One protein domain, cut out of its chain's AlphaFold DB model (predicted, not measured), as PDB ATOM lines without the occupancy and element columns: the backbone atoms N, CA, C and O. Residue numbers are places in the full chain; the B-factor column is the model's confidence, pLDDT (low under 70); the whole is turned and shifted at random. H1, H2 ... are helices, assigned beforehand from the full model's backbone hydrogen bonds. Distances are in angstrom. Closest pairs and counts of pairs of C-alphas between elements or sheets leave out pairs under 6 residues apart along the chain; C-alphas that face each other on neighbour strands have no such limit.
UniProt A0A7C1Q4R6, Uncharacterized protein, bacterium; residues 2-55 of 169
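This is residues 2 to 55 of the 169 residues of an uncharacterized protein of bacterium (UniProt A0A7C1Q4R6). Two helices run the same way, side by side only where H1 meets residues 32 to 38 of H2, and the length comes from both ends: residues 43 to 55, of which 43 to 53 belong to H2, stick out as an arm at one end, and at the other end lies Gly 2, the first residue of a stretch with no named element, residues 2 to 15, which makes a loop before H1. The 54 printed residues include two named helices, H1 then H2, and no named strand, and the class is all helix. The whole is only just loose, close to extended, with a radius of gyration of the C-alphas of 14.8 A and spans of 59 by 17 by 11 A.

H1 is residues 16 to 26, beginning at C-alpha 16 (-14.357, -30.412, -37.585). H2 is residues 32 to 53, 33.2 A long, ending at C-alpha 53 (-45.288, -34.660, -63.518).

H1 and H2 touch, H2 with residues 32 to 38 alone; the closest C-alphas, of Ser 22 and Gln 35, are 7.1 A apart. They run the same way at a shallow tilt of 10 degrees. Every O i to N i+4 pair is within hydrogen-bond range in H1, and 16 of 18 in H2.

The printed part has no cut. The link from H1 to H2 is tight. Residues 2 to 4 and 43 to 55 are under pLDDT 70.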
ATOM      1  N   GLY A   2      -4.018 -19.344 -32.056       48.78
ATOM      2  CA  GLY A   2      -5.465 -19.318 -31.814       48.78
ATOM      3  C   GLY A   2      -6.167 -20.463 -32.538       48.78
ATOM      4  O   GLY A   2      -6.008 -20.611 -33.745       48.78
ATOM      5  N   THR A   3      -6.916 -21.283 -31.807       56.72
ATOM      6  CA  THR A   3      -7.815 -22.280 -32.393       56.72
ATOM      7  C   THR A   3      -8.941 -21.554 -33.117       56.72
ATOM      8  O   THR A   3      -9.762 -20.895 -32.484       56.72
ATOM      9  N   THR A   4      -8.971 -21.642 -34.444       66.69
ATOM     10  CA  THR A   4     -10.031 -21.058 -35.267       66.69
ATOM     11  C   THR A   4     -11.342 -21.791 -34.976       66.69
ATOM     12  O   THR A   4     -11.507 -22.950 -35.355       66.69
ATOM     13  N   GLU A   5     -12.261 -21.151 -34.252       80.12
ATOM     14  CA  GLU A   5     -13.580 -21.724 -33.967       80.12
ATOM     15  C   GLU A   5     -14.390 -21.868 -35.257       80.12
ATOM     16  O   GLU A   5     -14.638 -20.894 -35.969       80.12
ATOM     17  N   ILE A   6     -14.854 -23.082 -35.540       87.94
ATOM     18  CA  ILE A   6     -15.733 -23.360 -36.672       87.94
ATOM     19  C   ILE A   6     -17.166 -23.106 -36.224       87.94
ATOM     20  O   ILE A   6     -17.621 -23.693 -35.241       87.94
ATOM     21  N   LYS A   7     -17.899 -22.258 -36.946       90.81
ATOM     22  CA  LYS A   7     -19.270 -21.881 -36.591       90.81
ATOM     23  C   LYS A   7     -20.248 -22.268 -37.690       90.81
ATOM     24  O   LYS A   7     -19.970 -22.104 -38.874       90.81
ATOM     25  N   CYS A   8     -21.391 -22.795 -37.268       89.12
ATOM     26  CA  CYS A   8     -22.581 -22.946 -38.092       89.12
ATOM     27  C   CYS A   8     -23.130 -21.568 -38.500       89.12
ATOM     28  O   CYS A   8     -22.922 -20.591 -37.780       89.12
ATOM     29  N   GLU A   9     -23.922 -21.500 -39.572       86.81
ATOM     30  CA  GLU A   9     -24.708 -20.307 -39.943       86.81
ATOM     31  C   GLU A   9     -25.588 -19.783 -38.785       86.81
ATOM     32  O   GLU A   9     -25.793 -18.581 -38.661       86.81
ATOM     33  N   CYS A  10     -26.056 -20.655 -37.884       89.25
ATOM     34  CA  CYS A  10     -26.815 -20.253 -36.692       89.25
ATOM     35  C   CYS A  10     -25.944 -19.776 -35.510       89.25
ATOM     36  O   CYS A  10     -26.449 -19.583 -34.408       89.25
ATOM     37  N   GLY A  11     -24.627 -19.656 -35.697       87.00
ATOM     38  CA  GLY A  11     -23.673 -19.208 -34.677       87.00
ATOM     39  C   GLY A  11     -23.195 -20.290 -33.702       87.00
ATOM     40  O   GLY A  11     -22.290 -20.037 -32.909       87.00
ATOM     41  N   THR A  12     -23.744 -21.508 -33.766       91.19
ATOM     42  CA  THR A  12     -23.304 -22.630 -32.917       91.19
ATOM     43  C   THR A  12     -21.900 -23.093 -33.313       91.19
ATOM     44  O   THR A  12     -21.653 -23.355 -34.492       91.19
ATOM     45  N   VAL A  13     -20.996 -23.248 -32.340       91.00
ATOM     46  CA  VAL A  13     -19.654 -23.808 -32.570       91.00
ATOM     47  C   VAL A  13     -19.772 -25.298 -32.894       91.00
ATOM     48  O   VAL A  13     -20.417 -26.056 -32.168       91.00
ATOM     49  N   VAL A  14     -19.164 -25.727 -33.998       89.94
ATOM     50  CA  VAL A  14     -19.219 -27.107 -34.491       89.94
ATOM     51  C   VAL A  14     -17.826 -27.729 -34.524       89.94
ATOM     52  O   VAL A  14     -16.821 -27.052 -34.717       89.94
ATOM     53  N   LYS A  15     -17.757 -29.047 -34.326       91.50
ATOM     54  CA  LYS A  15     -16.508 -29.815 -34.434       91.50
ATOM     55  C   LYS A  15     -16.131 -30.016 -35.909       91.50
ATOM     56  O   LYS A  15     -17.014 -30.038 -36.767       91.50
ATOM     57  N   GLU A  16     -14.844 -30.227 -36.203       87.50
ATOM     58  CA  GLU A  16     -14.357 -30.412 -37.585       87.50
ATOM     59  C   GLU A  16     -15.084 -31.560 -38.304       87.50
ATOM     60  O   GLU A  16     -15.515 -31.383 -39.434       87.50
ATOM     61  N   ASN A  17     -15.354 -32.686 -37.633       86.69
ATOM     62  CA  ASN A  17     -16.101 -33.804 -38.228       86.69
ATOM     63  C   ASN A  17     -17.546 -33.434 -38.629       86.69
ATOM     64  O   ASN A  17     -18.042 -33.896 -39.655       86.69
ATOM     65  N   VAL A  18     -18.212 -32.580 -37.846       86.62
ATOM     66  CA  VAL A  18     -19.567 -32.083 -38.137       86.62
ATOM     67  C   VAL A  18     -19.539 -31.145 -39.343       86.62
ATOM     68  O   VAL A  18     -20.418 -31.227 -40.200       86.62
ATOM     69  N   LYS A  19     -18.506 -30.301 -39.446       89.00
ATOM     70  CA  LYS A  19     -18.260 -29.460 -40.622       89.00
ATOM     71  C   LYS A  19     -17.974 -30.306 -41.858       89.00
ATOM     72  O   LYS A  19     -18.632 -30.080 -42.862       89.00
ATOM     73  N   SER A  20     -17.054 -31.274 -41.802       87.94
ATOM     74  CA  SER A  20     -16.704 -32.111 -42.958       87.94
ATOM     75  C   SER A  20     -17.933 -32.824 -43.526       87.94
ATOM     76  O   SER A  20     -18.183 -32.744 -44.725       87.94
ATOM     77  N   TYR A  21     -18.749 -33.432 -42.656       90.19
ATOM     78  CA  TYR A  21     -20.007 -34.064 -43.060       90.19
ATOM     79  C   TYR A  21     -20.985 -33.052 -43.670       90.19
ATOM     80  O   TYR A  21     -21.543 -33.273 -44.744       90.19
ATOM     81  N   SER A  22     -21.173 -31.909 -43.006       89.50
ATOM     82  CA  SER A  22     -22.097 -30.879 -43.474       89.50
ATOM     83  C   SER A  22     -21.687 -30.291 -44.827       89.50
ATOM     84  O   SER A  22     -22.532 -30.078 -45.693       89.50
ATOM     85  N   GLN A  23     -20.390 -30.072 -45.033       88.75
ATOM     86  CA  GLN A  23     -19.844 -29.547 -46.278       88.75
ATOM     87  C   GLN A  23     -20.052 -30.543 -47.426       88.75
ATOM     88  O   GLN A  23     -20.422 -30.138 -48.522       88.75
ATOM     89  N   GLN A  24     -19.869 -31.842 -47.157       89.56
ATOM     90  CA  GLN A  24     -20.060 -32.912 -48.136       89.56
ATOM     91  C   GLN A  24     -21.529 -33.070 -48.561       89.56
ATOM     92  O   GLN A  24     -21.795 -33.300 -49.736       89.56
ATOM     93  N   HIS A  25     -22.475 -32.958 -47.625       86.75
ATOM     94  CA  HIS A  25     -23.891 -33.252 -47.888       86.75
ATOM     95  C   HIS A  25     -24.761 -32.024 -48.186       86.75
ATOM     96  O   HIS A  25     -25.773 -32.149 -48.870       86.75
ATOM     97  N   PHE A  26     -24.387 -30.846 -47.684       87.31
ATOM     98  CA  PHE A  26     -25.184 -29.619 -47.795       87.31
ATOM     99  C   PHE A  26     -24.404 -28.444 -48.405       87.31
ATOM    100  O   PHE A  26     -24.970 -27.367 -48.576       87.31
ATOM    101  N   GLY A  27     -23.105 -28.603 -48.701       88.81
ATOM    102  CA  GLY A  27     -22.253 -27.538 -49.255       88.81
ATOM    103  C   GLY A  27     -21.980 -26.373 -48.295       88.81
ATOM    104  O   GLY A  27     -21.395 -25.366 -48.690       88.81
ATOM    105  N   LYS A  28     -22.408 -26.494 -47.034       90.12
ATOM    106  CA  LYS A  28     -22.393 -25.442 -46.011       90.12
ATOM    107  C   LYS A  28     -21.918 -25.997 -44.677       90.12
ATOM    108  O   LYS A  28     -22.042 -27.193 -44.420       90.12
ATOM    109  N   THR A  29     -21.453 -25.125 -43.788       92.31
ATOM    110  CA  THR A  29     -21.117 -25.498 -42.408       92.31
ATOM    111  C   THR A  29     -22.355 -25.377 -41.517       92.31
ATOM    112  O   THR A  29     -22.772 -24.275 -41.169       92.31
ATOM    113  N   LEU A  30     -22.945 -26.516 -41.142       91.50
ATOM    114  CA  LEU A  30     -24.163 -26.589 -40.334       91.50
ATOM    115  C   LEU A  30     -23.951 -27.449 -39.086       91.50
ATOM    116  O   LEU A  30     -23.303 -28.496 -39.130       91.50
ATOM    117  N   CYS A  31     -24.548 -27.036 -37.969       92.88
ATOM    118  CA  CYS A  31     -24.669 -27.861 -36.773       92.88
ATOM    119  C   CYS A  31     -25.732 -28.947 -36.970       92.88
ATOM    120  O   CYS A  31     -26.578 -28.850 -37.859       92.88
ATOM    121  N   PHE A  32     -25.716 -29.970 -36.118       91.06
ATOM    122  CA  PHE A  32     -26.621 -31.116 -36.239       91.06
ATOM    123  C   PHE A  32     -28.120 -30.728 -36.307       91.06
ATOM    124  O   PHE A  32     -28.808 -31.214 -37.206       91.06
ATOM    125  N   PRO A  33     -28.640 -29.792 -35.481       91.38
ATOM    126  CA  PRO A  33     -30.010 -29.291 -35.639       91.38
ATOM    127  C   PRO A  33     -30.295 -28.652 -37.006       91.38
ATOM    128  O   PRO A  33     -31.306 -28.961 -37.633       91.38
ATOM    129  N   CYS A  34     -29.399 -27.795 -37.502       91.19
ATOM    130  CA  CYS A  34     -29.566 -27.139 -38.801       91.19
ATOM    131  C   CYS A  34     -29.485 -28.133 -39.968       91.19
ATOM    132  O   CYS A  34     -30.217 -27.980 -40.940       91.19
ATOM    133  N   GLN A  35     -28.674 -29.190 -39.852       91.62
ATOM    134  CA  GLN A  35     -28.649 -30.281 -40.833       91.62
ATOM    135  C   GLN A  35     -30.002 -31.001 -40.922       91.62
ATOM    136  O   GLN A  35     -30.434 -31.353 -42.017       91.62
ATOM    137  N   ASN A  36     -30.703 -31.202 -39.798       89.12
ATOM    138  CA  ASN A  36     -32.035 -31.817 -39.803       89.12
ATOM    139  C   ASN A  36     -33.086 -30.918 -40.466       89.12
ATOM    140  O   ASN A  36     -33.942 -31.419 -41.197       89.12
ATOM    141  N   ILE A  37     -32.994 -29.601 -40.260       87.44
ATOM    142  CA  ILE A  37     -33.860 -28.608 -40.914       87.44
ATOM    143  C   ILE A  37     -33.630 -28.607 -42.432       87.44
ATOM    144  O   ILE A  37     -34.586 -28.668 -43.199       87.44
ATOM    145  N   GLU A  38     -32.378 -28.587 -42.892       87.50
ATOM    146  CA  GLU A  38     -32.075 -28.616 -44.331       87.50
ATOM    147  C   GLU A  38     -32.493 -29.940 -44.986       87.50
ATOM    148  O   GLU A  38     -33.079 -29.938 -46.067       87.50
ATOM    149  N   ARG A  39     -32.298 -31.072 -44.301       85.69
ATOM    150  CA  ARG A  39     -32.747 -32.390 -44.779       85.69
ATOM    151  C   ARG A  39     -34.267 -32.457 -44.954       85.69
ATOM    152  O   ARG A  39     -34.744 -33.029 -45.929       85.69
ATOM    153  N   SER A  40     -35.022 -31.844 -44.039       77.81
ATOM    154  CA  SER A  40     -36.488 -31.787 -44.122       77.81
ATOM    155  C   SER A  40     -36.993 -30.795 -45.183       77.81
ATOM    156  O   SER A  40     -38.034 -31.026 -45.798       77.81
ATOM    157  N   LYS A  41     -36.232 -29.735 -45.492       80.88
ATOM    158  CA  LYS A  41     -36.493 -28.887 -46.668       80.88
ATOM    159  C   LYS A  41     -36.261 -29.641 -47.979       80.88
ATOM    160  O   LYS A  41     -37.117 -29.565 -48.851       80.88
ATOM    161  N   GLN A  42     -35.160 -30.392 -48.091       72.50
ATOM    162  CA  GLN A  42     -34.842 -31.207 -49.273       72.50
ATOM    163  C   GLN A  42     -35.890 -32.304 -49.529       72.50
ATOM    164  O   GLN A  42     -36.279 -32.527 -50.675       72.50
ATOM    165  N   SER A  43     -36.402 -32.960 -48.480       64.69
ATOM    166  CA  SER A  43     -37.488 -33.939 -48.629       64.69
ATOM    167  C   SER A  43     -38.801 -33.288 -49.076       64.69
ATOM    168  O   SER A  43     -39.482 -33.819 -49.948       64.69
ATOM    169  N   ASN A  44     -39.139 -32.111 -48.540       63.59
ATOM    170  CA  ASN A  44     -40.347 -31.386 -48.943       63.59
ATOM    171  C   ASN A  44     -40.245 -30.820 -50.368       63.59
ATOM    172  O   ASN A  44     -41.239 -30.819 -51.094       63.59
ATOM    173  N   SER A  45     -39.059 -30.370 -50.796       60.66
ATOM    174  CA  SER A  45     -38.838 -29.922 -52.174       60.66
ATOM    175  C   SER A  45     -38.899 -31.077 -53.169       60.66
ATOM    176  O   SER A  45     -39.466 -30.898 -54.240       60.66
ATOM    177  N   ALA A  46     -38.404 -32.267 -52.809       60.12
ATOM    178  CA  ALA A  46     -38.509 -33.457 -53.653       60.12
ATOM    179  C   ALA A  46     -39.976 -33.874 -53.880       60.12
ATOM    180  O   ALA A  46     -40.375 -34.099 -55.019       60.12
ATOM    181  N   ILE A  47     -40.812 -33.850 -52.834       59.59
ATOM    182  CA  ILE A  47     -42.265 -34.090 -52.950       59.59
ATOM    183  C   ILE A  47     -42.935 -33.029 -53.849       59.59
ATOM    184  O   ILE A  47     -43.815 -33.334 -54.659       59.59
ATOM    185  N   ALA A  48     -42.509 -31.767 -53.742       57.41
ATOM    186  CA  ALA A  48     -43.007 -30.678 -54.583       57.41
ATOM    187  C   ALA A  48     -42.522 -30.758 -56.048       57.41
ATOM    188  O   ALA A  48     -43.166 -30.206 -56.939       57.41
ATOM    189  N   GLU A  49     -41.396 -31.420 -56.319       57.09
ATOM    190  CA  GLU A  49     -40.875 -31.628 -57.673       57.09
ATOM    191  C   GLU A  49     -41.447 -32.881 -58.339       57.09
ATOM    192  O   GLU A  49     -41.831 -32.805 -59.506       57.09
ATOM    193  N   GLU A  50     -41.612 -33.990 -57.613       53.75
ATOM    194  CA  GLU A  50     -42.258 -35.209 -58.126       53.75
ATOM    195  C   GLU A  50     -43.725 -34.972 -58.523       53.75
ATOM    196  O   GLU A  50     -44.221 -35.558 -59.486       53.75
ATOM    197  N   THR A  51     -44.415 -34.043 -57.859       53.28
ATOM    198  CA  THR A  51     -45.802 -33.675 -58.199       53.28
ATOM    199  C   THR A  51     -45.938 -32.831 -59.471       53.28
ATOM    200  O   THR A  51     -47.046 -32.716 -60.001       53.28
ATOM    201  N   LYS A  52     -44.846 -32.289 -60.035       53.19
ATOM    202  CA  LYS A  52     -44.891 -31.524 -61.300       53.19
ATOM    203  C   LYS A  52     -45.200 -32.394 -62.524       53.19
ATOM    204  O   LYS A  52     -45.545 -31.847 -63.568       53.19
ATOM    205  N   ASN A  53     -45.101 -33.722 -62.408       45.94
ATOM    206  CA  ASN A  53     -45.288 -34.660 -63.518       45.94
ATOM    207  C   ASN A  53     -46.518 -35.572 -63.349       45.94
ATOM    208  O   ASN A  53     -46.482 -36.758 -63.666       45.94
ATOM    209  N   VAL A  54     -47.628 -35.029 -62.839       51.78
ATOM    210  CA  VAL A  54     -48.904 -35.755 -62.759       51.78
ATOM    211  C   VAL A  54     -49.983 -34.987 -63.536       51.78
ATOM    212  O   VAL A  54     -50.769 -34.237 -62.973       51.78
ATOM    213  N   HIS A  55     -50.020 -35.234 -64.852       51.88
ATOM    214  CA  HIS A  55     -51.041 -34.823 -65.837       51.88
ATOM    215  C   HIS A  55     -51.155 -33.330 -66.221       51.88
ATOM    216  O   HIS A  55     -50.983 -32.416 -65.421       51.88
TER     217      HIS A  55